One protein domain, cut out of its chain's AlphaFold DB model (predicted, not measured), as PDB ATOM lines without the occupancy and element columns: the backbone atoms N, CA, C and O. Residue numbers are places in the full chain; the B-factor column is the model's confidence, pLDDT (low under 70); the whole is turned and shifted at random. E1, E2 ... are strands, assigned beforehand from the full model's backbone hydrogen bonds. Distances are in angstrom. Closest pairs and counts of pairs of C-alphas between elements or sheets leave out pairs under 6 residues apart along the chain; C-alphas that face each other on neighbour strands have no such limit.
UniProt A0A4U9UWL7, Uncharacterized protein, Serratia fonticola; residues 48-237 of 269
ATOM      1  N   ALA A  48     215.751 198.702 158.622       94.00
ATOM      2  CA  ALA A  48     215.238 199.831 157.851       94.00
ATOM      3  C   ALA A  48     214.978 201.046 158.742       94.00
ATOM      4  O   ALA A  48     215.197 202.190 158.338       94.00
ATOM      5  N   VAL A  49     214.581 200.799 159.987       96.06
ATOM      6  CA  VAL A  49     214.464 201.820 161.018       96.06
ATOM      7  C   VAL A  49     215.093 201.298 162.298       96.06
ATOM      8  O   VAL A  49     214.670 200.291 162.848       96.06
ATOM      9  N   SER A  50     216.070 202.032 162.817       95.31
ATOM     10  CA  SER A  50     216.712 201.689 164.081       95.31
ATOM     11  C   SER A  50     215.932 202.299 165.245       95.31
ATOM     12  O   SER A  50     215.913 203.521 165.418       95.31
ATOM     13  N   CYS A  51     215.267 201.463 166.031       96.06
ATOM     14  CA  CYS A  51     214.505 201.842 167.211       96.06
ATOM     15  C   CYS A  51     215.297 201.519 168.477       96.06
ATOM     16  O   CYS A  51     215.689 200.382 168.720       96.06
ATOM     17  N   ALA A  52     215.520 202.535 169.305       94.75
ATOM     18  CA  ALA A  52     216.095 202.387 170.636       94.75
ATOM     19  C   ALA A  52     215.024 202.663 171.687       94.75
ATOM     20  O   ALA A  52     214.113 203.458 171.452       94.75
ATOM     21  N   ARG A  53     215.151 202.067 172.873       93.44
ATOM     22  CA  ARG A  53     214.321 202.472 174.014       93.44
ATOM     23  C   ARG A  53     214.576 203.949 174.309       93.44
ATOM     24  O   ARG A  53     215.728 204.369 174.413       93.44
ATOM     25  N   ASN A  54     213.515 204.742 174.414       89.81
ATOM     26  CA  ASN A  54     213.658 206.165 174.732       89.81
ATOM     27  C   ASN A  54     213.951 206.384 176.226       89.81
ATOM     28  O   ASN A  54     214.566 207.375 176.612       89.81
ATOM     29  N   SER A  55     213.508 205.448 177.065       77.19
ATOM     30  CA  SER A  55     213.755 205.396 178.505       77.19
ATOM     31  C   SER A  55     214.303 204.017 178.907       77.19
ATOM     32  O   SER A  55     214.706 203.220 178.059       77.19
ATOM     33  N   GLY A  56     214.406 203.734 180.209       85.88
ATOM     34  CA  GLY A  56     214.787 202.402 180.687       85.88
ATOM     35  C   GLY A  56     213.829 201.301 180.207       85.88
ATOM     36  O   GLY A  56     212.828 201.555 179.552       85.88
ATOM     37  N   TYR A  57     214.113 200.055 180.578       91.38
ATOM     38  CA  TYR A  57     213.307 198.891 180.183       91.38
ATOM     39  C   TYR A  57     211.868 198.924 180.710       91.38
ATOM     40  O   TYR A  57     211.040 198.160 180.238       91.38
ATOM     41  N   TYR A  58     211.567 199.763 181.701       93.31
ATOM     42  CA  TYR A  58     210.314 199.709 182.441       93.31
ATOM     43  C   TYR A  58     209.377 200.864 182.097       93.31
ATOM     44  O   TYR A  58     209.761 202.035 182.115       93.31
ATOM     45  N   GLN A  59     208.116 200.506 181.891       94.38
ATOM     46  CA  GLN A  59     206.950 201.368 182.038       94.38
ATOM     47  C   GLN A  59     206.073 200.800 183.156       94.38
ATOM     48  O   GLN A  59     206.133 199.605 183.447       94.38
ATOM     49  N   PHE A  60     205.292 201.643 183.819       93.81
ATOM     50  CA  PHE A  60     204.657 201.253 185.073       93.81
ATOM     51  C   PHE A  60     203.149 201.404 185.025       93.81
ATOM     52  O   PHE A  60     202.639 202.389 184.498       93.81
ATOM     53  N   PHE A  61     202.464 200.435 185.626       92.69
ATOM     54  CA  PHE A  61     201.034 200.533 185.873       92.69
ATOM     55  C   PHE A  61     200.732 201.533 186.995       92.69
ATOM     56  O   PHE A  61     201.480 201.615 187.976       92.69
ATOM     57  N   ASP A  62     199.614 202.245 186.868       87.62
ATOM     58  CA  ASP A  62     199.063 203.088 187.929       87.62
ATOM     59  C   ASP A  62     198.798 202.253 189.196       87.62
ATOM     60  O   ASP A  62     198.296 201.128 189.136       87.62
ATOM     61  N   THR A  63     199.125 202.785 190.375       80.75
ATOM     62  CA  THR A  63     198.813 202.110 191.644       80.75
ATOM     63  C   THR A  63     197.319 202.194 191.939       80.75
ATOM     64  O   THR A  63     196.755 203.286 191.933       80.75
ATOM     65  N   ALA A  64     196.693 201.061 192.263       78.94
ATOM     66  CA  ALA A  64     195.271 200.986 192.592       78.94
ATOM     67  C   ALA A  64     195.012 200.113 193.830       78.94
ATOM     68  O   ALA A  64     195.736 199.146 194.086       78.94
ATOM     69  N   THR A  65     193.953 200.445 194.572       86.31
ATOM     70  CA  THR A  65     193.314 199.521 195.521       86.31
ATOM     71  C   THR A  65     192.242 198.740 194.772       86.31
ATOM     72  O   THR A  65     191.415 199.327 194.074       86.31
ATOM     73  N   ILE A  66     192.277 197.418 194.887       87.81
ATOM     74  CA  ILE A  66     191.355 196.508 194.215       87.81
ATOM     75  C   ILE A  66     190.445 195.904 195.268       87.81
ATOM     76  O   ILE A  66     190.877 195.097 196.093       87.81
ATOM     77  N   GLU A  67     189.181 196.293 195.212       86.12
ATOM     78  CA  GLU A  67     188.149 195.763 196.091       86.12
ATOM     79  C   GLU A  67     187.718 194.369 195.633       86.12
ATOM     80  O   GLU A  67     187.308 194.166 194.486       86.12
ATOM     81  N   ILE A  68     187.785 193.402 196.548       83.62
ATOM     82  CA  ILE A  68     187.161 192.093 196.374       83.62
ATOM     83  C   ILE A  68     185.771 192.157 196.993       83.62
ATOM     84  O   ILE A  68     185.620 192.282 198.212       83.62
ATOM     85  N   GLY A  69     184.755 192.022 196.140       76.94
ATOM     86  CA  GLY A  69     183.378 191.858 196.587       76.94
ATOM     87  C   GLY A  69     183.250 190.652 197.517       76.94
ATOM     88  O   GLY A  69     183.856 189.607 197.275       76.94
ATOM     89  N   LYS A  70     182.455 190.794 198.582       74.00
ATOM     90  CA  LYS A  70     182.233 189.742 199.586       74.00
ATOM     91  C   LYS A  70     181.841 188.401 198.954       74.00
ATOM     92  O   LYS A  70     182.358 187.366 199.361       74.00
ATOM     93  N   ASP A  71     181.005 188.457 197.922       81.00
ATOM     94  CA  ASP A  71     180.469 187.280 197.233       81.00
ATOM     95  C   ASP A  71     181.259 186.913 195.969       81.00
ATOM     96  O   ASP A  71     180.798 186.121 195.153       81.00
ATOM     97  N   SER A  72     182.461 187.476 195.790       86.62
ATOM     98  CA  SER A  72     183.279 187.188 194.614       86.62
ATOM     99  C   SER A  72     183.678 185.710 194.564       86.62
ATOM    100  O   SER A  72     184.288 185.175 195.501       86.62
ATOM    101  N   ALA A  73     183.386 185.058 193.446       90.75
ATOM    102  CA  ALA A  73     183.695 183.669 193.156       90.75
ATOM    103  C   ALA A  73     185.042 183.511 192.428       90.75
ATOM    104  O   ALA A  73     185.652 184.456 191.926       90.75
ATOM    105  N   VAL A  74     185.542 182.273 192.380       92.75
ATOM    106  CA  VAL A  74     186.696 181.942 191.534       92.75
ATOM    107  C   VAL A  74     186.298 182.098 190.067       92.75
ATOM    108  O   VAL A  74     185.327 181.492 189.631       92.75
ATOM    109  N   GLY A  75     187.083 182.864 189.313       91.88
ATOM    110  CA  GLY A  75     186.797 183.241 187.930       91.88
ATOM    111  C   GLY A  75     186.350 184.694 187.780       91.88
ATOM    112  O   GLY A  75     186.423 185.223 186.674       91.88
ATOM    113  N   ASP A  76     185.969 185.362 188.871       93.25
ATOM    114  CA  ASP A  76     185.511 186.747 188.809       93.25
ATOM    115  C   ASP A  76     186.641 187.714 188.480       93.25
ATOM    116  O   ASP A  76     187.748 187.642 189.027       93.25
ATOM    117  N   VAL A  77     186.317 188.670 187.618       93.81
ATOM    118  CA  VAL A  77     187.186 189.790 187.278       93.81
ATOM    119  C   VAL A  77     187.107 190.844 188.382       93.81
ATOM    120  O   VAL A  77     186.026 191.261 188.789       93.81
ATOM    121  N   LEU A  78     188.267 191.296 188.846       91.19
ATOM    122  CA  LEU A  78     188.425 192.199 189.978       91.19
ATOM    123  C   LEU A  78     188.840 193.594 189.506       91.19
ATOM    124  O   LEU A  78     189.784 193.745 188.725       91.19
ATOM    125  N   GLY A  79     188.164 194.613 190.039       87.94
ATOM    126  CA  GLY A  79     188.486 196.019 189.804       87.94
ATOM    127  C   GLY A  79     188.347 196.480 188.344       87.94
ATOM    128  O   GLY A  79     187.838 195.748 187.484       87.94
ATOM    129  N   PRO A  80     188.757 197.726 188.054       89.88
ATOM    130  CA  PRO A  80     188.826 198.261 186.698       89.88
ATOM    131  C   PRO A  80     190.097 197.800 185.966       89.88
ATOM    132  O   PRO A  80     190.983 197.171 186.544       89.88
ATOM    133  N   TRP A  81     190.203 198.151 184.685       94.06
ATOM    134  CA  TRP A  81     191.475 198.092 183.966       94.06
ATOM    135  C   TRP A  81     192.463 199.105 184.548       94.06
ATOM    136  O   TRP A  81     192.134 200.279 184.713       94.06
ATOM    137  N   ILE A  82     193.676 198.644 184.825       93.69
ATOM    138  CA  ILE A  82     194.779 199.451 185.342       93.69
ATOM    139  C   ILE A  82     195.747 199.702 184.195       93.69
ATOM    140  O   ILE A  82     196.089 198.776 183.458       93.69
ATOM    141  N   ASN A  83     196.179 200.949 184.033       95.25
ATOM    142  CA  ASN A  83     196.865 201.398 182.829       95.25
ATOM    143  C   ASN A  83     198.362 201.576 183.044       95.25
ATOM    144  O   ASN A  83     198.786 202.008 184.107       95.25
ATOM    145  N   SER A  84     199.132 201.305 181.997       96.06
ATOM    146  CA  SER A  84     200.517 201.728 181.824       96.06
ATOM    147  C   SER A  84     200.611 202.407 180.463       96.06
ATOM    148  O   SER A  84     200.483 201.735 179.439       96.06
ATOM    149  N   TYR A  85     200.847 203.715 180.450       95.12
ATOM    150  CA  TYR A  85     200.928 204.513 179.227       95.12
ATOM    151  C   TYR A  85     202.369 204.920 178.931       95.12
ATOM    152  O   TYR A  85     203.069 205.420 179.814       95.12
ATOM    153  N   ASN A  86     202.801 204.757 177.680       95.75
ATOM    154  CA  ASN A  86     204.101 205.248 177.235       95.75
ATOM    155  C   ASN A  86     204.057 205.666 175.767       95.75
ATOM    156  O   ASN A  86     204.319 204.884 174.854       95.75
ATOM    157  N   SER A  87     203.780 206.947 175.539       94.00
ATOM    158  CA  SER A  87     203.667 207.527 174.199       94.00
ATOM    159  C   SER A  87     204.987 207.588 173.425       94.00
ATOM    160  O   SER A  87     204.969 207.852 172.224       94.00
ATOM    161  N   THR A  88     206.129 207.350 174.079       94.94
ATOM    162  CA  THR A  88     207.459 207.445 173.458       94.94
ATOM    163  C   THR A  88     208.343 206.249 173.787       94.94
ATOM    164  O   THR A  88     209.547 206.408 173.924       94.94
ATOM    165  N   ALA A  89     207.770 205.051 173.925       95.75
ATOM    166  CA  ALA A  89     208.492 203.854 174.357       95.75
ATOM    167  C   ALA A  89     209.786 203.596 173.566       95.75
ATOM    168  O   ALA A  89     210.841 203.365 174.167       95.75
ATOM    169  N   TRP A  90     209.730 203.746 172.240       96.94
ATOM    170  CA  TRP A  90     210.912 203.712 171.384       96.94
ATOM    171  C   TRP A  90     211.099 205.004 170.598       96.94
ATOM    172  O   TRP A  90     210.146 205.603 170.101       96.94
ATOM    173  N   ASN A  91     212.361 205.394 170.456       95.88
ATOM    174  CA  ASN A  91     212.834 206.465 169.597       95.88
ATOM    175  C   ASN A  91     213.467 205.840 168.350       95.88
ATOM    176  O   ASN A  91     214.503 205.176 168.433       95.88
ATOM    177  N   CYS A  92     212.819 206.040 167.210       96.38
ATOM    178  CA  CYS A  92     213.096 205.348 165.965       96.38
ATOM    179  C   CYS A  92     213.715 206.296 164.936       96.38
ATOM    180  O   CYS A  92     213.211 207.395 164.688       96.38
ATOM    181  N   THR A  93     214.826 205.871 164.339       96.31
ATOM    182  CA  THR A  93     215.591 206.634 163.347       96.31
ATOM    183  C   THR A  93     215.580 205.884 162.014       96.31
ATOM    184  O   THR A  93     216.133 204.784 161.947       96.31
ATOM    185  N   PRO A  94     214.966 206.441 160.953       95.50
ATOM    186  CA  PRO A  94     215.019 205.847 159.621       95.50
ATOM    187  C   PRO A  94     216.456 205.706 159.120       95.50
ATOM    188  O   PRO A  94     217.269 206.616 159.285       95.50
ATOM    189  N   ASN A  95     216.762 204.588 158.470       94.94
ATOM    190  CA  ASN A  95     218.061 204.350 157.859       94.94
ATOM    191  C   ASN A  95     218.040 204.796 156.390       94.94
ATOM    192  O   ASN A  95     217.267 204.283 155.584       94.94
ATOM    193  N   SER A  96     218.916 205.731 156.013       94.56
ATOM    194  CA  SER A  96     218.960 206.295 154.657       94.56
ATOM    195  C   SER A  96     219.310 205.283 153.563       94.56
ATOM    196  O   SER A  96     219.055 205.557 152.389       94.56
ATOM    197  N   ALA A  97     219.877 204.126 153.924       95.50
ATOM    198  CA  ALA A  97     220.134 203.023 153.000       95.50
ATOM    199  C   ALA A  97     218.861 202.234 152.620       95.50
ATOM    200  O   ALA A  97     218.863 201.522 151.618       95.50
ATOM    201  N   TYR A  98     217.771 202.371 153.386       94.12
ATOM    202  CA  TYR A  98     216.535 201.600 153.234       94.12
ATOM    203  C   TYR A  98     215.324 202.541 153.178       94.12
ATOM    204  O   TYR A  98     214.708 202.863 154.189       94.12
ATOM    205  N   GLN A  99     214.985 203.005 151.973       93.44
ATOM    206  CA  GLN A  99     213.971 204.054 151.780       93.44
ATOM    207  C   GLN A  99     212.583 203.527 151.383       93.44
ATOM    208  O   GLN A  99     211.655 204.316 151.202       93.44
ATOM    209  N   GLN A 100     212.422 202.208 151.235       93.50
ATOM    210  CA  GLN A 100     211.114 201.618 150.945       93.50
ATOM    211  C   GLN A 100     210.197 201.677 152.180       93.50
ATOM    212  O   GLN A 100     210.701 201.722 153.306       93.50
ATOM    213  N   PRO A 101     208.863 201.668 152.002       95.19
ATOM    214  CA  PRO A 101     207.929 201.664 153.122       95.19
ATOM    215  C   PRO A 101     208.153 200.479 154.068       95.19
ATOM    216  O   PRO A 101     208.325 199.339 153.635       95.19
ATOM    217  N   VAL A 102     208.100 200.753 155.368       96.81
ATOM    218  CA  VAL A 102     208.286 199.770 156.442       96.81
ATOM    219  C   VAL A 102     206.950 199.555 157.140       96.81
ATOM    220  O   VAL A 102     206.272 200.522 157.481       96.81
ATOM    221  N   GLN A 103     206.557 198.307 157.375       97.50
ATOM    222  CA  GLN A 103     205.397 198.012 158.218       97.50
ATOM    223  C   GLN A 103     205.840 197.886 159.669       97.50
ATOM    224  O   GLN A 103     206.775 197.147 159.959       97.50
ATOM    225  N   PHE A 104     205.148 198.557 160.580       98.00
ATOM    226  CA  PHE A 104     205.386 198.441 162.015       98.00
ATOM    227  C   PHE A 104     204.253 197.713 162.719       98.00
ATOM    228  O   PHE A 104     203.080 197.933 162.422       98.00
ATOM    229  N   SER A 105     204.616 196.888 163.694       98.19
ATOM    230  CA  SER A 105     203.722 196.304 164.690       98.19
ATOM    231  C   SER A 105     204.453 196.195 166.034       98.19
ATOM    232  O   SER A 105     205.627 196.553 166.164       98.19
ATOM    233  N   VAL A 106     203.755 195.709 167.055       98.31
ATOM    234  CA  VAL A 106     204.309 195.429 168.382       98.31
ATOM    235  C   VAL A 106     203.916 194.020 168.790       98.31
ATOM    236  O   VAL A 106     202.753 193.625 168.669       98.31
ATOM    237  N   GLN A 107     204.885 193.263 169.293       98.19
ATOM    238  CA  GLN A 107     204.656 191.938 169.851       98.19
ATOM    239  C   GLN A 107     204.531 192.011 171.368       98.19
ATOM    240  O   GLN A 107     205.372 192.625 172.021       98.19
ATOM    241  N   GLY A 108     203.506 191.358 171.914       97.50
ATOM    242  CA  GLY A 108     203.340 191.126 173.345       97.50
ATOM    243  C   GLY A 108     203.718 189.696 173.718       97.50
ATOM    244  O   GLY A 108     203.459 188.767 172.949       97.50
ATOM    245  N   TYR A 109     204.320 189.501 174.890       95.31
ATOM    246  CA  TYR A 109     204.577 188.165 175.425       95.31
ATOM    247  C   TYR A 109     204.487 188.103 176.957       95.31
ATOM    248  O   TYR A 109     204.877 189.057 177.638       95.31
ATOM    249  N   PRO A 110     203.940 187.002 177.511       92.56
ATOM    250  CA  PRO A 110     203.767 186.835 178.948       92.56
ATOM    251  C   PRO A 110     204.988 186.154 179.594       92.56
ATOM    252  O   PRO A 110     205.474 185.149 179.067       92.56
ATOM    253  N   PRO A 111     205.448 186.614 180.771       89.81
ATOM    254  CA  PRO A 111     206.504 185.930 181.521       89.81
ATOM    255  C   PRO A 111     205.973 184.827 182.451       89.81
ATOM    256  O   PRO A 111     206.760 184.057 182.999       89.81
ATOM    257  N   TYR A 112     204.653 184.732 182.641       92.19
ATOM    258  CA  TYR A 112     204.028 183.791 183.574       92.19
ATOM    259  C   TYR A 112     203.255 182.679 182.869       92.19
ATOM    260  O   TYR A 112     202.844 182.805 181.712       92.19
ATOM    261  N   THR A 113     203.053 181.578 183.596       92.00
ATOM    262  CA  THR A 113     202.273 180.430 183.137       92.00
ATOM    263  C   THR A 113     200.786 180.741 183.068       92.00
ATOM    264  O   THR A 113     200.234 181.564 183.806       92.00
ATOM    265  N   THR A 114     200.130 180.054 182.144       90.94
ATOM    266  CA  THR A 114     198.703 180.183 181.882       90.94
ATOM    267  C   THR A 114     197.914 179.167 182.684       90.94
ATOM    268  O   THR A 114     198.391 178.060 182.935       90.94
ATOM    269  N   ARG A 115     196.678 179.515 183.038       86.00
ATOM    270  CA  ARG A 115     195.750 178.588 183.689       86.00
ATOM    271  C   ARG A 115     194.679 178.072 182.737       86.00
ATOM    272  O   ARG A 115     194.504 176.871 182.646       86.00
ATOM    273  N   ASN A 116     193.949 178.989 182.109       89.94
ATOM    274  CA  ASN A 116     192.810 178.760 181.216       89.94
ATOM    275  C   ASN A 116     192.556 180.051 180.422       89.94
ATOM    276  O   ASN A 116     193.271 181.036 180.597       89.94
ATOM    277  N   THR A 117     191.517 180.076 179.595       95.69
ATOM    278  CA  THR A 117     191.000 181.309 178.994       95.69
ATOM    279  C   THR A 117     189.835 181.889 179.799       95.69
ATOM    280  O   THR A 117     189.189 181.192 180.584       95.69
ATOM    281  N   ILE A 118     189.575 183.182 179.618       97.19
ATOM    282  CA  ILE A 118     188.427 183.900 180.187       97.19
ATOM    283  C   ILE A 118     187.911 184.923 179.172       97.19
ATOM    284  O   ILE A 118     188.696 185.505 178.424       97.19
ATOM    285  N   VAL A 119     186.596 185.149 179.143       96.88
ATOM    286  CA  VAL A 119     185.972 186.184 178.309       96.88
ATOM    287  C   VAL A 119     185.682 187.411 179.165       96.88
ATOM    288  O   VAL A 119     184.971 187.317 180.163       96.88
ATOM    289  N   VAL A 120     186.226 188.562 178.773       95.31
ATOM    290  CA  VAL A 120     186.030 189.854 179.448       95.31
ATOM    291  C   VAL A 120     185.792 190.919 178.386       95.31
ATOM    292  O   VAL A 120     186.494 190.958 177.381       95.31
ATOM    293  N   ASP A 121     184.789 191.773 178.574       93.50
ATOM    294  CA  ASP A 121     184.429 192.832 177.617       93.50
ATOM    295  C   ASP A 121     184.236 192.308 176.169       93.50
ATOM    296  O   ASP A 121     184.625 192.955 175.198       93.50
ATOM    297  N   GLY A 122     183.689 191.093 176.015       93.62
ATOM    298  CA  GLY A 122     183.455 190.454 174.711       93.62
ATOM    299  C   GLY A 122     184.707 189.924 173.999       93.62
ATOM    300  O   GLY A 122     184.609 189.480 172.859       93.62
ATOM    301  N   GLN A 123     185.872 189.952 174.649       96.75
ATOM    302  CA  GLN A 123     187.137 189.454 174.110       96.75
ATOM    303  C   GLN A 123     187.648 188.272 174.931       96.75
ATOM    304  O   GLN A 123     187.496 188.235 176.154       96.75
ATOM    305  N   THR A 124     188.284 187.314 174.264       97.62
ATOM    306  CA  THR A 124     188.933 186.178 174.927       97.62
ATOM    307  C   THR A 124     190.346 186.560 175.335       97.62
ATOM    308  O   THR A 124     191.123 187.040 174.514       97.62
ATOM    309  N   TYR A 125     190.692 186.289 176.588       98.31
ATOM    310  CA  TYR A 125     192.024 186.470 177.151       98.31
ATOM    311  C   TYR A 125     192.558 185.138 177.644       98.31
ATOM    312  O   TYR A 125     191.802 184.269 178.086       98.31
ATOM    313  N   MET A 126     193.878 185.011 177.641       97.50
ATOM    314  CA  MET A 126     194.532 184.007 178.459       97.50
ATOM    315  C   MET A 126     194.616 184.514 179.905       97.50
ATOM    316  O   MET A 126     195.003 185.658 180.148       97.50
ATOM    317  N   LEU A 127     194.233 183.670 180.865       96.88
ATOM    318  CA  LEU A 127     194.338 183.948 182.293       96.88
ATOM    319  C   LEU A 127     195.701 183.479 182.802       96.88
ATOM    320  O   LEU A 127     195.972 182.275 182.872       96.88
ATOM    321  N   TYR A 128     196.534 184.435 183.197       95.56
ATOM    322  CA  TYR A 128     197.875 184.191 183.716       95.56
ATOM    323  C   TYR A 128     197.864 184.113 185.239       95.56
ATOM    324  O   TYR A 128     197.127 184.839 185.916       95.56
ATOM    325  N   ASN A 129     198.688 183.227 185.793       89.50
ATOM    326  CA  ASN A 129     198.834 183.092 187.235       89.50
ATOM    327  C   ASN A 129     199.922 184.043 187.740       89.50
ATOM    328  O   ASN A 129     201.065 183.955 187.291       89.50
ATOM    329  N   THR A 130     199.603 184.932 188.686       81.38
ATOM    330  CA  THR A 130     200.667 185.700 189.339       81.38
ATOM    331  C   THR A 130     201.412 184.758 190.285       81.38
ATOM    332  O   THR A 130     200.805 184.111 191.137       81.38
ATOM    333  N   THR A 131     202.734 184.651 190.166       82.44
ATOM    334  CA  THR A 131     203.534 183.894 191.151       82.44
ATOM    335  C   THR A 131     203.718 184.665 192.456       82.44
ATOM    336  O   THR A 131     204.224 184.122 193.433       82.44
ATOM    337  N   VAL A 132     203.304 185.935 192.478       83.88
ATOM    338  CA  VAL A 132     203.548 186.854 193.588       83.88
ATOM    339  C   VAL A 132     202.423 186.896 194.617       83.88
ATOM    340  O   VAL A 132     202.671 187.267 195.761       83.88
ATOM    341  N   LYS A 133     201.190 186.509 194.266       88.44
ATOM    342  CA  LYS A 133     200.078 186.463 195.224       88.44
ATOM    343  C   LYS A 133     199.131 185.308 194.926       88.44
ATOM    344  O   LYS A 133     198.391 185.314 193.945       88.44
ATOM    345  N   THR A 134     199.113 184.331 195.829       90.19
ATOM    346  CA  THR A 134     198.225 183.170 195.742       90.19
ATOM    347  C   THR A 134     196.767 183.600 195.608       90.19
ATOM    348  O   THR A 134     196.274 184.426 196.375       90.19
ATOM    349  N   GLY A 135     196.067 183.024 194.630       90.69
ATOM    350  CA  GLY A 135     194.667 183.346 194.368       90.69
ATOM    351  C   GLY A 135     194.440 184.584 193.506       90.69
ATOM    352  O   GLY A 135     193.283 184.865 193.196       90.69
ATOM    353  N   LEU A 136     195.497 185.288 193.090       92.00
ATOM    354  CA  LEU A 136     195.420 186.424 192.181       92.00
ATOM    355  C   LEU A 136     195.976 186.027 190.807       92.00
ATOM    356  O   LEU A 136     197.162 185.737 190.653       92.00
ATOM    357  N   GLY A 137     195.107 185.992 189.806       94.62
ATOM    358  CA  GLY A 137     195.478 185.904 188.397       94.62
ATOM    359  C   GLY A 137     195.281 187.244 187.706       94.62
ATOM    360  O   GLY A 137     194.743 188.185 188.294       94.62
ATOM    361  N   TYR A 138     195.699 187.333 186.452       95.44
ATOM    362  CA  TYR A 138     195.529 188.546 185.667       95.44
ATOM    363  C   TYR A 138     195.296 188.249 184.188       95.44
ATOM    364  O   TYR A 138     195.681 187.203 183.661       95.44
ATOM    365  N   ILE A 139     194.676 189.215 183.526       97.50
ATOM    366  CA  ILE A 139     194.579 189.322 182.076       97.50
ATOM    367  C   ILE A 139     195.212 190.636 181.646       97.50
ATOM    368  O   ILE A 139     195.229 191.611 182.402       97.50
ATOM    369  N   VAL A 140     195.740 190.665 180.429       97.50
ATOM    370  CA  VAL A 140     196.444 191.832 179.905       97.50
ATOM    371  C   VAL A 140     196.106 192.053 178.436       97.50
ATOM    372  O   VAL A 140     195.884 191.106 177.677       97.50
ATOM    373  N   ARG A 141     196.057 193.324 178.046       98.25
ATOM    374  CA  ARG A 141     195.959 193.784 176.659       98.25
ATOM    375  C   ARG A 141     196.945 194.904 176.405       98.25
ATOM    376  O   ARG A 141     197.333 195.613 177.333       98.25
ATOM    377  N   TRP A 142     197.320 195.078 175.148       98.75
ATOM    378  CA  TRP A 142     198.175 196.176 174.718       98.75
ATOM    379  C   TRP A 142     197.648 196.799 173.436       98.75
ATOM    380  O   TRP A 142     196.855 196.202 172.713       98.75
ATOM    381  N   ARG A 143     198.093 198.015 173.167       98.50
ATOM    382  CA  ARG A 143     197.928 198.703 171.885       98.50
ATOM    383  C   ARG A 143     199.162 199.554 171.647       98.50
ATOM    384  O   ARG A 143     199.946 199.777 172.573       98.50
ATOM    385  N   TYR A 144     199.334 200.049 170.435       98.62
ATOM    386  CA  TYR A 144     200.458 200.919 170.129       98.62
ATOM    387  C   TYR A 144     200.026 202.114 169.290       98.62
ATOM    388  O   TYR A 144     198.995 202.092 168.613       98.62
ATOM    389  N   THR A 145     200.826 203.172 169.371       98.38
ATOM    390  CA  THR A 145     200.599 204.425 168.657       98.38
ATOM    391  C   THR A 145     201.819 204.752 167.822       98.38
ATOM    392  O   THR A 145     202.938 204.798 168.330       98.38
ATOM    393  N   LEU A 146     201.595 205.021 166.541       97.19
ATOM    394  CA  LEU A 146     202.638 205.409 165.606       97.19
ATOM    395  C   LEU A 146     202.098 206.463 164.644       97.19
ATOM    396  O   LEU A 146     201.020 206.295 164.074       97.19
ATOM    397  N   ASN A 147     202.840 207.558 164.472       90.56
ATOM    398  CA  ASN A 147     202.471 208.670 163.587       90.56
ATOM    399  C   ASN A 147     201.034 209.185 163.813       90.56
ATOM    400  O   ASN A 147     200.295 209.445 162.868       90.56
ATOM    401  N   GLY A 148     200.618 209.293 165.080       90.50
ATOM    402  CA  GLY A 148     199.284 209.770 165.464       90.50
ATOM    403  C   GLY A 148     198.149 208.755 165.291       90.50
ATOM    404  O   GLY A 148     197.032 209.028 165.724       90.50
ATOM    405  N   LYS A 149     198.412 207.572 164.721       96.12
ATOM    406  CA  LYS A 149     197.448 206.469 164.652       96.12
ATOM    407  C   LYS A 149     197.655 205.524 165.832       96.12
ATOM    408  O   LYS A 149     198.745 204.988 166.009       96.12
ATOM    409  N   THR A 150     196.593 205.292 166.596       97.94
ATOM    410  CA  THR A 150     196.556 204.329 167.706       97.94
ATOM    411  C   THR A 150     195.751 203.108 167.290       97.94
ATOM    412  O   THR A 150     194.656 203.259 166.749       97.94
ATOM    413  N   THR A 151     196.282 201.910 167.527       98.50
ATOM    414  CA  THR A 151     195.572 200.656 167.243       98.50
ATOM    415  C   THR A 151     194.498 200.350 168.283       98.50
ATOM    416  O   THR A 151     194.444 200.956 169.360       98.50
ATOM    417  N   ASN A 152     193.636 199.380 167.977       97.81
ATOM    418  CA  ASN A 152     192.709 198.846 168.967       97.81
ATOM    419  C   ASN A 152     193.453 198.103 170.082       97.81
ATOM    420  O   ASN A 152     194.607 197.707 169.942       97.81
ATOM    421  N   TRP A 153     192.772 197.898 171.208       98.12
ATOM    422  CA  TRP A 153     193.291 197.038 172.266       98.12
ATOM    423  C   TRP A 153     193.320 195.578 171.810       98.12
ATOM    424  O   TRP A 153     192.280 195.006 171.492       98.12
ATOM    425  N   GLN A 154     194.499 194.967 171.859       98.31
ATOM    426  CA  GLN A 154     194.717 193.563 171.548       98.31
ATOM    427  C   GLN A 154     194.791 192.733 172.839       98.31
ATOM    428  O   GLN A 154     195.696 192.958 173.650       98.31
ATOM    429  N   PRO A 155     193.889 191.757 173.052       98.25
ATOM    430  CA  PRO A 155     194.006 190.815 174.161       98.25
ATOM    431  C   PRO A 155     195.218 189.891 173.978       98.25
ATOM    432  O   PRO A 155     195.475 189.400 172.872       98.25
ATOM    433  N   LEU A 156     195.933 189.617 175.073       98.06
ATOM    434  CA  LEU A 156     197.001 188.617 175.096       98.06
ATOM    435  C   LEU A 156     196.407 187.225 175.314       98.06
ATOM    436  O   LEU A 156     195.793 186.944 176.346       98.06
ATOM    437  N   THR A 157     196.603 186.349 174.335       97.31
ATOM    438  CA  THR A 157     195.957 185.033 174.234       97.31
ATOM    439  C   THR A 157     196.946 183.880 174.085       97.31
ATOM    440  O   THR A 157     196.530 182.732 173.952       97.31
ATOM    441  N   ILE A 158     198.248 184.160 174.113       96.12
ATOM    442  CA  ILE A 158     199.298 183.153 173.931       96.12
ATOM    443  C   ILE A 158     199.773 182.520 175.245       96.12
ATOM    444  O   ILE A 158     199.646 183.092 176.322       96.12
ATOM    445  N   GLY A 159     200.354 181.326 175.146       91.94
ATOM    446  CA  GLY A 159     201.068 180.686 176.249       91.94
ATOM    447  C   GLY A 159     202.452 181.287 176.512       91.94
ATOM    448  O   GLY A 159     202.977 182.071 175.719       91.94
ATOM    449  N   THR A 160     203.068 180.878 177.621       86.25
ATOM    450  CA  THR A 160     204.459 181.224 177.956       86.25
ATOM    451  C   THR A 160     205.430 180.717 176.887       86.25
ATOM    452  O   THR A 160     205.257 179.620 176.357       86.25
ATOM    453  N   GLY A 161     206.466 181.504 176.588       82.88
ATOM    454  CA  GLY A 161     207.520 181.141 175.634       82.88
ATOM    455  C   GLY A 161     207.227 181.505 174.174       82.88
ATOM    456  O   GLY A 161     208.123 181.394 173.344       82.88
ATOM    457  N   GLY A 162     206.013 181.967 173.860       90.31
ATOM    458  CA  GLY A 162     205.660 182.509 172.547       90.31
ATOM    459  C   GLY A 162     205.658 184.038 172.506       90.31
ATOM    460  O   GLY A 162     205.766 184.704 173.534       90.31
ATOM    461  N   GLN A 163     205.475 184.597 171.308       94.94
ATOM    462  CA  GLN A 163     205.217 186.022 171.095       94.94
ATOM    463  C   GLN A 163     203.984 186.216 170.217       94.94
ATOM    464  O   GLN A 163     203.795 185.517 169.223       94.94
ATOM    465  N   GLN A 164     203.143 187.179 170.587       97.75
ATOM    466  CA  GLN A 164     201.916 187.497 169.875       97.75
ATOM    467  C   GLN A 164     202.074 188.830 169.161       97.75
ATOM    468  O   GLN A 164     202.170 189.876 169.801       97.75
ATOM    469  N   THR A 165     202.080 188.798 167.835       98.12
ATOM    470  CA  THR A 165     202.073 190.011 167.014       98.12
ATOM    471  C   THR A 165     200.701 190.665 167.046       98.12
ATOM    472  O   THR A 165     199.683 189.992 166.884       98.12
ATOM    473  N   HIS A 166     200.670 191.983 167.234       98.31
ATOM    474  CA  HIS A 166     199.445 192.752 167.073       98.31
ATOM    475  C   HIS A 166     198.941 192.636 165.616       98.31
ATOM    476  O   HIS A 166     199.739 192.821 164.693       98.31
ATOM    477  N   PRO A 167     197.648 192.338 165.378       97.31
ATOM    478  CA  PRO A 167     197.135 192.036 164.037       97.31
ATOM    479  C   PRO A 167     197.146 193.251 163.105       97.31
ATOM    480  O   PRO A 167     197.364 193.117 161.904       97.31
ATOM    481  N   GLU A 168     196.931 194.449 163.650       97.62
ATOM    482  CA  GLU A 168     197.122 195.687 162.895       97.62
ATOM    483  C   GLU A 168     198.611 195.995 162.716       97.62
ATOM    484  O   GLU A 168     199.390 195.881 163.668       97.62
ATOM    485  N   SER A 169     198.969 196.460 161.518       96.56
ATOM    486  CA  SER A 169     200.263 197.063 161.191       96.56
ATOM    487  C   SER A 169     200.078 198.496 160.682       96.56
ATOM    488  O   SER A 169     199.020 198.858 160.151       96.56
ATOM    489  N   ILE A 170     201.088 199.338 160.890       97.81
ATOM    490  CA  ILE A 170     201.107 200.732 160.439       97.81
ATOM    491  C   ILE A 170     202.288 200.925 159.487       97.81
ATOM    492  O   ILE A 170     203.441 200.749 159.878       97.81
ATOM    493  N   THR A 171     201.999 201.330 158.250       96.75
ATOM    494  CA  THR A 171     203.022 201.686 157.262       96.75
ATOM    495  C   THR A 171     203.701 203.002 157.636       96.75
ATOM    496  O   THR A 171     203.033 204.018 157.839       96.75
ATOM    497  N   VAL A 172     205.029 203.011 157.632       95.69
ATOM    498  CA  VAL A 172     205.860 204.210 157.741       95.69
ATOM    499  C   VAL A 172     206.641 204.382 156.446       95.69
ATOM    500  O   VAL A 172     207.411 203.511 156.047       95.69
ATOM    501  N   ASN A 173     206.450 205.526 155.793       95.44
ATOM    502  CA  ASN A 173     207.267 205.923 154.652       95.44
ATOM    503  C   ASN A 173     208.555 206.582 155.143       95.44
ATOM    504  O   ASN A 173     208.552 207.290 156.155       95.44
ATOM    505  N   TYR A 174     209.643 206.391 154.400       93.50
ATOM    506  CA  TYR A 174     210.895 207.068 154.700       93.50
ATOM    507  C   TYR A 174     210.713 208.590 154.629       93.50
ATOM    508  O   TYR A 174     210.292 209.135 153.611       93.50
ATOM    509  N   SER A 175     211.044 209.275 155.723       91.19
ATOM    510  CA  SER A 175     210.985 210.739 155.827       91.19
ATOM    511  C   SER A 175     212.326 211.368 156.213       91.19
ATOM    512  O   SER A 175     212.432 212.589 156.261       91.19
ATOM    513  N   GLY A 176     213.332 210.551 156.549       91.00
ATOM    514  CA  GLY A 176     214.597 210.991 157.153       91.00
ATOM    515  C   GLY A 176     214.475 211.533 158.585       91.00
ATOM    516  O   GLY A 176     215.489 211.745 159.245       91.00
ATOM    517  N   ASN A 177     213.255 211.728 159.095       94.19
ATOM    518  CA  ASN A 177     213.009 212.294 160.414       94.19
ATOM    519  C   ASN A 177     212.834 211.200 161.465       94.19
ATOM    520  O   ASN A 177     212.207 210.168 161.219       94.19
ATOM    521  N   ARG A 178     213.347 211.460 162.670       94.62
ATOM    522  CA  ARG A 178     213.096 210.603 163.834       94.62
ATOM    523  C   ARG A 178     211.620 210.642 164.206       94.62
ATOM    524  O   ARG A 178     210.971 211.680 164.088       94.62
ATOM    525  N   PHE A 179     211.122 209.524 164.712       96.06
ATOM    526  CA  PHE A 179     209.757 209.403 165.206       96.06
ATOM    527  C   PHE A 179     209.707 208.539 166.464       96.06
ATOM    528  O   PHE A 179     210.668 207.847 166.803       96.06
ATOM    529  N   TYR A 180     208.574 208.587 167.159       96.31
ATOM    530  CA  TYR A 180     208.337 207.777 168.347       96.31
ATOM    531  C   TYR A 180     207.314 206.683 168.066       96.31
ATOM    532  O   TYR A 180     206.300 206.922 167.407       96.31
ATOM    533  N   LEU A 181     207.585 205.502 168.609       97.69
ATOM    534  CA  LEU A 181     206.620 204.418 168.732       97.69
ATOM    535  C   LEU A 181     206.184 204.349 170.195       97.69
ATOM    536  O   LEU A 181     206.999 204.084 171.082       97.69
ATOM    537  N   GLY A 182     204.905 204.616 170.438       97.56
ATOM    538  CA  GLY A 182     204.287 204.504 171.753       97.56
ATOM    539  C   GLY A 182     203.649 203.135 171.957       97.56
ATOM    540  O   GLY A 182     203.165 202.528 171.002       97.56
ATOM    541  N   VAL A 183     203.614 202.663 173.198       97.88
ATOM    542  CA  VAL A 183     202.912 201.434 173.573       97.88
ATOM    543  C   VAL A 183     202.193 201.618 174.899       97.88
ATOM    544  O   VAL A 183     202.757 202.118 175.871       97.88
ATOM    545  N   ASP A 184     200.946 201.171 174.932       97.88
ATOM    546  CA  ASP A 184     200.119 201.174 176.127       97.88
ATOM    547  C   ASP A 184     199.803 199.733 176.522       97.88
ATOM    548  O   ASP A 184     199.573 198.875 175.664       97.88
ATOM    549  N   ALA A 185     199.729 199.478 177.823       98.19
ATOM    550  CA  ALA A 185     199.277 198.211 178.374       98.19
ATOM    551  C   ALA A 185     198.168 198.439 179.402       98.19
ATOM    552  O   ALA A 185     198.148 199.437 180.121       98.19
ATOM    553  N   GLN A 186     197.257 197.479 179.488       97.62
ATOM    554  CA  GLN A 186     196.199 197.442 180.485       97.62
ATOM    555  C   GLN A 186     196.149 196.067 181.130       97.62
ATOM    556  O   GLN A 186     196.115 195.057 180.429       97.62
ATOM    557  N   VAL A 187     196.117 196.037 182.459       95.44
ATOM    558  CA  VAL A 187     195.991 194.811 183.251       95.44
ATOM    559  C   VAL A 187     194.697 194.837 184.050       95.44
ATOM    560  O   VAL A 187     194.264 195.889 184.520       95.44
ATOM    561  N   ARG A 188     194.070 193.677 184.203       94.00
ATOM    562  CA  ARG A 188     192.922 193.489 185.089       94.00
ATOM    563  C   ARG A 188     193.079 192.178 185.826       94.00
ATOM    564  O   ARG A 188     193.591 191.205 185.272       94.00
ATOM    565  N   PHE A 189     192.681 192.164 187.086       94.19
ATOM    566  CA  PHE A 189     192.907 191.015 187.945       94.19
ATOM    567  C   PHE A 189     191.716 190.068 187.931       94.19
ATOM    568  O   PHE A 189     190.597 190.460 187.612       94.19
ATOM    569  N   VAL A 190     191.967 188.807 188.259       94.62
ATOM    570  CA  VAL A 190     190.957 187.750 188.304       94.62
ATOM    571  C   VAL A 190     191.189 186.918 189.557       94.62
ATOM    572  O   VAL A 190     192.320 186.524 189.852       94.62
ATOM    573  N   LYS A 191     190.123 186.620 190.299       93.75
ATOM    574  CA  LYS A 191     190.194 185.735 191.465       93.75
ATOM    575  C   LYS A 191     190.388 184.294 191.002       93.75
ATOM    576  O   LYS A 191     189.544 183.739 190.307       93.75
ATOM    577  N   THR A 192     191.486 183.649 191.390       93.56
ATOM    578  CA  THR A 192     191.810 182.282 190.938       93.56
ATOM    579  C   THR A 192     191.579 181.209 191.994       93.56
ATOM    580  O   THR A 192     191.476 180.033 191.638       93.56
ATOM    581  N   THR A 193     191.453 181.578 193.273       91.62
ATOM    582  CA  THR A 193     191.166 180.636 194.367       91.62
ATOM    583  C   THR A 193     190.285 181.273 195.444       91.62
ATOM    584  O   THR A 193     190.158 182.496 195.522       91.62
ATOM    585  N   THR A 194     189.685 180.445 196.301       89.25
ATOM    586  CA  THR A 194     188.947 180.893 197.495       89.25
ATOM    587  C   THR A 194     189.865 181.447 198.589       89.25
ATOM    588  O   THR A 194     189.392 182.170 199.456       89.25
ATOM    589  N   GLY A 195     191.170 181.157 198.528       87.44
ATOM    590  CA  GLY A 195     192.175 181.586 199.504       87.44
ATOM    591  C   GLY A 195     192.843 182.933 199.208       87.44
ATOM    592  O   GLY A 195     193.882 183.220 199.796       87.44
ATOM    593  N   LEU A 196     192.309 183.746 198.289       89.44
ATOM    594  CA  LEU A 196     192.843 185.085 198.023       89.44
ATOM    595  C   LEU A 196     192.637 185.992 199.247       89.44
ATOM    596  O   LEU A 196     191.506 186.259 199.645       89.44
ATOM    597  N   THR A 197     193.734 186.486 199.818       88.75
ATOM    598  CA  THR A 197     193.728 187.349 201.006       88.75
ATOM    599  C   THR A 197     193.902 188.826 200.658       88.75
ATOM    600  O   THR A 197     194.543 189.168 199.658       88.75
ATOM    601  N   ALA A 198     193.400 189.715 201.518       88.50
ATOM    602  CA  ALA A 198     193.726 191.139 201.464       88.50
ATOM    603  C   ALA A 198     195.227 191.403 201.687       88.50
ATOM    604  O   ALA A 198     195.969 190.544 202.170       88.50
ATOM    605  N   GLY A 199     195.682 192.597 201.312       88.75
ATOM    606  CA  GLY A 199     197.055 193.065 201.503       88.75
ATOM    607  C   GLY A 199     197.730 193.502 200.207       88.75
ATOM    608  O   GLY A 199     197.095 193.612 199.161       88.75
ATOM    609  N   ALA A 200     199.033 193.764 200.276       88.69
ATOM    610  CA  ALA A 200     199.792 194.284 199.145       88.69
ATOM    611  C   ALA A 200     199.799 193.327 197.940       88.69
ATOM    612  O   ALA A 200     199.851 192.102 198.090       88.69
ATOM    613  N   ILE A 201     199.786 193.914 196.745       88.38
ATOM    614  CA  ILE A 201     200.149 193.257 195.491       88.38
ATOM    615  C   ILE A 201     201.659 193.472 195.326       88.38
ATOM    616  O   ILE A 201     202.090 194.627 195.219       88.38
ATOM    617  N   PRO A 202     202.487 192.413 195.360       87.38
ATOM    618  CA  PRO A 202     203.922 192.583 195.172       87.38
ATOM    619  C   PRO A 202     204.244 193.016 193.744       87.38
ATOM    620  O   PRO A 202     203.415 192.904 192.844       87.38
ATOM    621  N   LEU A 203     205.469 193.493 193.540       90.06
ATOM    622  CA  LEU A 203     205.967 193.853 192.217       90.06
ATOM    623  C   LEU A 203     206.025 192.621 191.306       90.06
ATOM    624  O   LEU A 203     206.523 191.573 191.716       90.06
ATOM    625  N   PHE A 204     205.530 192.759 190.076       91.62
ATOM    626  CA  PHE A 204     205.571 191.717 189.047       91.62
ATOM    627  C   PHE A 204     205.405 192.324 187.649       91.62
ATOM    628  O   PHE A 204     204.954 193.466 187.519       91.62
ATOM    629  N   ASP A 205     205.731 191.558 186.607       93.56
ATOM    630  CA  ASP A 205     205.750 192.045 185.225       93.56
ATOM    631  C   ASP A 205     204.612 191.431 184.380       93.56
ATOM    632  O   ASP A 205     204.784 190.353 183.815       93.56
ATOM    633  N   PRO A 206     203.429 192.057 184.259       93.94
ATOM    634  CA  PRO A 206     202.325 191.484 183.484       93.94
ATOM    635  C   PRO A 206     202.637 191.110 182.027       93.94
ATOM    636  O   PRO A 206     202.128 190.098 181.536       93.94
ATOM    637  N   ILE A 207     203.409 191.940 181.315       96.69
ATOM    638  CA  ILE A 207     203.645 191.789 179.873       96.69
ATOM    639  C   ILE A 207     204.960 192.435 179.446       96.69
ATOM    640  O   ILE A 207     205.339 193.505 179.931       96.69
ATOM    641  N   TYR A 208     205.635 191.780 178.506       96.31
ATOM    642  CA  TYR A 208     206.803 192.303 177.818       96.31
ATOM    643  C   TYR A 208     206.396 192.638 176.380       96.31
ATOM    644  O   TYR A 208     205.552 191.965 175.782       96.31
ATOM    645  N   LEU A 209     206.967 193.705 175.834       97.50
ATOM    646  CA  LEU A 209     206.565 194.311 174.570       97.50
ATOM    647  C   LEU A 209     207.806 194.590 173.730       97.50
ATOM    648  O   LEU A 209     208.765 195.158 174.237       97.50
ATOM    649  N   ARG A 210     207.805 194.239 172.445       96.12
ATOM    650  CA  ARG A 210     208.898 194.595 171.525       96.12
ATOM    651  C   ARG A 210     208.364 195.129 170.211       96.12
ATOM    652  O   ARG A 210     207.323 194.670 169.736       96.12
ATOM    653  N   HIS A 211     209.072 196.091 169.628       97.06
ATOM    654  CA  HIS A 211     208.747 196.554 168.288       97.06
ATOM    655  C   HIS A 211     209.037 195.445 167.270       97.06
ATOM    656  O   HIS A 211     209.921 194.607 167.462       97.06
ATOM    657  N   LEU A 212     208.270 195.443 166.189       97.75
ATOM    658  CA  LEU A 212     208.449 194.559 165.052       97.75
ATOM    659  C   LEU A 212     208.369 195.411 163.797       97.75
ATOM    660  O   LEU A 212     207.319 195.995 163.524       97.75
ATOM    661  N   GLU A 213     209.457 195.467 163.040       96.44
ATOM    662  CA  GLU A 213     209.395 195.992 161.683       96.44
ATOM    663  C   GLU A 213     209.306 194.839 160.682       96.44
ATOM    664  O   GLU A 213     209.906 193.781 160.870       96.44
ATOM    665  N   THR A 214     208.555 195.049 159.608       97.31
ATOM    666  CA  THR A 214     208.558 194.177 158.440       97.31
ATOM    667  C   THR A 214     209.009 194.994 157.242       97.31
ATOM    668  O   THR A 214     208.315 195.918 156.805       97.31
ATOM    669  N   TYR A 215     210.171 194.638 156.702       95.75
ATOM    670  CA  TYR A 215     210.790 195.297 155.557       95.75
ATOM    671  C   TYR A 215     211.012 194.284 154.437       95.75
ATOM    672  O   TYR A 215     211.629 193.244 154.654       95.75
ATOM    673  N   ASN A 216     210.482 194.560 153.242       92.56
ATOM    674  CA  ASN A 216     210.540 193.647 152.091       92.56
ATOM    675  C   ASN A 216     210.118 192.198 152.424       92.56
ATOM    676  O   ASN A 216     210.724 191.236 151.960       92.56
ATOM    677  N   GLY A 217     209.084 192.046 153.259       90.88
ATOM    678  CA  GLY A 217     208.562 190.744 153.690       90.88
ATOM    679  C   GLY A 217     209.349 190.060 154.815       90.88
ATOM    680  O   GLY A 217     208.922 189.009 155.286       90.88
ATOM    681  N   ILE A 218     210.452 190.648 155.285       94.19
ATOM    682  CA  ILE A 218     211.265 190.114 156.382       94.19
ATOM    683  C   ILE A 218     210.842 190.775 157.690       94.19
ATOM    684  O   ILE A 218     210.895 191.997 157.812       94.19
ATOM    685  N   ALA A 219     210.445 189.954 158.660       95.38
ATOM    686  CA  ALA A 219     210.090 190.369 160.010       95.38
ATOM    687  C   ALA A 219     211.345 190.463 160.895       95.38
ATOM    688  O   ALA A 219     212.084 189.488 161.033       95.38
ATOM    689  N   LEU A 220     211.572 191.626 161.502       95.19
ATOM    690  CA  LEU A 220     212.746 191.945 162.314       95.19
ATOM    691  C   LEU A 220     212.287 192.454 163.694       95.19
ATOM    692  O   LEU A 220     211.915 193.625 163.835       95.19
ATOM    693  N   PRO A 221     212.226 191.572 164.707       94.19
ATOM    694  CA  PRO A 221     211.878 191.970 166.066       94.19
ATOM    695  C   PRO A 221     213.037 192.709 166.754       94.19
ATOM    696  O   PRO A 221     214.205 192.401 166.532       94.19
ATOM    697  N   GLY A 222     212.702 193.662 167.626       92.88
ATOM    698  CA  GLY A 222     213.654 194.292 168.546       92.88
ATOM    699  C   GLY A 222     213.880 193.447 169.802       92.88
ATOM    700  O   GLY A 222     213.213 193.652 170.820       92.88
ATOM    701  N   ASP A 223     214.781 192.469 169.737       86.06
ATOM    702  CA  ASP A 223     214.990 191.480 170.801       86.06
ATOM    703  C   ASP A 223     215.695 192.031 172.050       86.06
ATOM    704  O   ASP A 223     215.372 191.639 173.170       86.06
ATOM    705  N   LEU A 224     216.624 192.970 171.890       87.50
ATOM    706  CA  LEU A 224     217.386 193.625 172.965       87.50
ATOM    707  C   LEU A 224     216.775 194.965 173.413       87.50
ATOM    708  O   LEU A 224     217.225 195.599 174.379       87.50
ATOM    709  N   THR A 225     215.738 195.415 172.718       90.38
ATOM    710  CA  THR A 225     215.053 196.694 172.933       90.38
ATOM    711  C   THR A 225     213.653 196.531 173.511       90.38
ATOM    712  O   THR A 225     212.921 197.514 173.599       90.38
ATOM    713  N   TYR A 226     213.281 195.336 173.970       93.00
ATOM    714  CA  TYR A 226     211.988 195.109 174.611       93.00
ATOM    715  C   TYR A 226     211.742 196.037 175.819       93.00
ATOM    716  O   TYR A 226     212.658 196.430 176.545       93.00
ATOM    717  N   MET A 227     210.471 196.358 176.023       95.38
ATOM    718  CA  MET A 227     209.917 197.118 177.135       95.38
ATOM    719  C   MET A 227     209.120 196.181 178.044       95.38
ATOM    720  O   MET A 227     208.486 195.236 177.582       95.38
ATOM    721  N   ILE A 228     209.115 196.463 179.339       95.38
ATOM    722  CA  ILE A 228     208.411 195.711 180.371       95.38
ATOM    723  C   ILE A 228     207.353 196.634 180.968       95.38
ATOM    724  O   ILE A 228     207.688 197.687 181.514       95.38
ATOM    725  N   ALA A 229     206.082 196.241 180.891       95.81
ATOM    726  CA  ALA A 229     205.036 196.886 181.672       95.81
ATOM    727  C   ALA A 229     204.967 196.211 183.041       95.81
ATOM    728  O   ALA A 229     204.577 195.047 183.134       95.81
ATOM    729  N   GLN A 230     205.365 196.931 184.088       93.62
ATOM    730  CA  GLN A 230     205.529 196.399 185.437       93.62
ATOM    731  C   GLN A 230     204.523 197.005 186.411       93.62
ATOM    732  O   GLN A 230     204.282 198.216 186.437       93.62
ATOM    733  N   PHE A 231     203.956 196.155 187.259       88.69
ATOM    734  CA  PHE A 231     203.170 196.593 188.400       88.69
ATOM    735  C   PHE A 231     204.121 196.936 189.551       88.69
ATOM    736  O   PHE A 231     204.884 196.078 189.998       88.69
ATOM    737  N   LYS A 232     204.117 198.187 190.028       83.50
ATOM    738  CA  LYS A 232     204.955 198.593 191.169       83.50
ATOM    739  C   LYS A 232     204.392 198.067 192.489       83.50
ATOM    740  O   LYS A 232     203.188 197.867 192.637       83.50
ATOM    741  N   SER A 233     205.262 197.956 193.492       70.12
ATOM    742  CA  SER A 233     204.818 197.831 194.881       70.12
ATOM    743  C   SER A 233     203.982 199.051 195.279       70.12
ATOM    744  O   SER A 233     204.400 200.183 195.030       70.12
ATOM    745  N   GLY A 234     202.842 198.828 195.927       70.38
ATOM    746  CA  GLY A 234     201.973 199.902 196.426       70.38
ATOM    747  C   GLY A 234     200.499 199.725 196.076       70.38
ATOM    748  O   GLY A 234     199.654 200.325 196.729       70.38
ATOM    749  N   GLY A 235     200.172 198.867 195.102       82.00
ATOM    750  CA  GLY A 235     198.796 198.406 194.923       82.00
ATOM    751  C   GLY A 235     198.380 197.439 196.032       82.00
ATOM    752  O   GLY A 235     199.209 196.707 196.585       82.00
ATOM    753  N   THR A 236     197.095 197.424 196.358       87.12
ATOM    754  CA  THR A 236     196.542 196.612 197.448       87.12
ATOM    755  C   THR A 236     195.292 195.875 196.997       87.12
ATOM    756  O   THR A 236     194.534 196.332 196.149       87.12
ATOM    757  N   ILE A 237     195.085 194.705 197.587       87.12
ATOM    758  CA  ILE A 237     193.823 193.987 197.582       87.12
ATOM    759  C   ILE A 237     193.111 194.323 198.888       87.12
ATOM    760  O   ILE A 237     193.640 194.043 199.968       87.12
TER     761      ILE A 237
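What this domain is: This is residues 48 to 237 of the 269 residues of an uncharacterized protein of Serratia fonticola (UniProt A0A4U9UWL7). The model is a long, narrow sandwich of two strongly twisted sheets, partly face to face, with the long strands E4, E10 and E8 of one sheet over E13, E11 and E5 of the other. The hairpin E6 and E7 turns across the rod's length at one edge, and the link of residues 147 to 169 is tied by short pairings to both E8 and E5. The printed part has 190 residues with thirteen named strands, E1 to E13 in chain order, and no named helix: all strand. One sheet runs E1, E4, E10, E8, E7, E6, antiparallel throughout; the other is branched and mixed, and E3 pairs with no named strand. The whole is compact, with a radius of gyration of the C-alphas of 17.7 A, and a rod spanning 60 by 28 by 26 A.

Where its parts are: In the unbranched sheet, E1 is residues 49 to 53, E4 77 to 94, E10 179 to 191, E8 136 to 146, E7 123 to 129 and E6 114 to 120. E4 measures 42.4 A, E10 40.4 A and E8 33.4 A. In the branched sheet, E2 is residues 58 to 60, E5 102 to 109, E9 170 to 172, E11 204 to 215, 34.1 A long, E12 218 to 221 and E13 227 to 231. E3 is residues 65 to 68. C-alpha 49 is at (214.464, 201.820, 161.018), C-alpha 77 at (187.186, 189.790, 187.278) and C-alpha 231 at (203.170, 196.593, 188.400).

How they stand to each other: E4 and E10 are antiparallel at 162 degrees, with N 84 and O 185 2.8 A apart, within hydrogen-bond range. E4 bends by 68 degrees at residue 80. E10 and E8 are antiparallel, with N 186 and O 141 at 2.9 A. E7 pairs staggered, with E6 over residues 123 to 128 and with E8 over 128 to 129; N 128 and O 138 are 2.9 A apart. E6, E7 and E8 form a meander, each strand the antiparallel neighbour of the one before. In the branched sheet E11 has E5 on one side, N 105 and O 212 at 2.9 A, and E12 and E13 on the other side. E2 is parallel to E13, with N 59 and O 228 at 2.9 A. Between the sheets, the closest C-alphas of E8 and E11 are those of Val 140 and Pro 206, 6.9 A apart. E3 and E12 are apart.

The domain as a whole: The C-alphas of Lys 70 and Ala 97, the two farthest apart, are 61.5 A apart. The printed part has no cut. The links E8 to E9 and E10 to E11 are long. The mean pLDDT of the printed part is 92.9, and no printed residue is under 70.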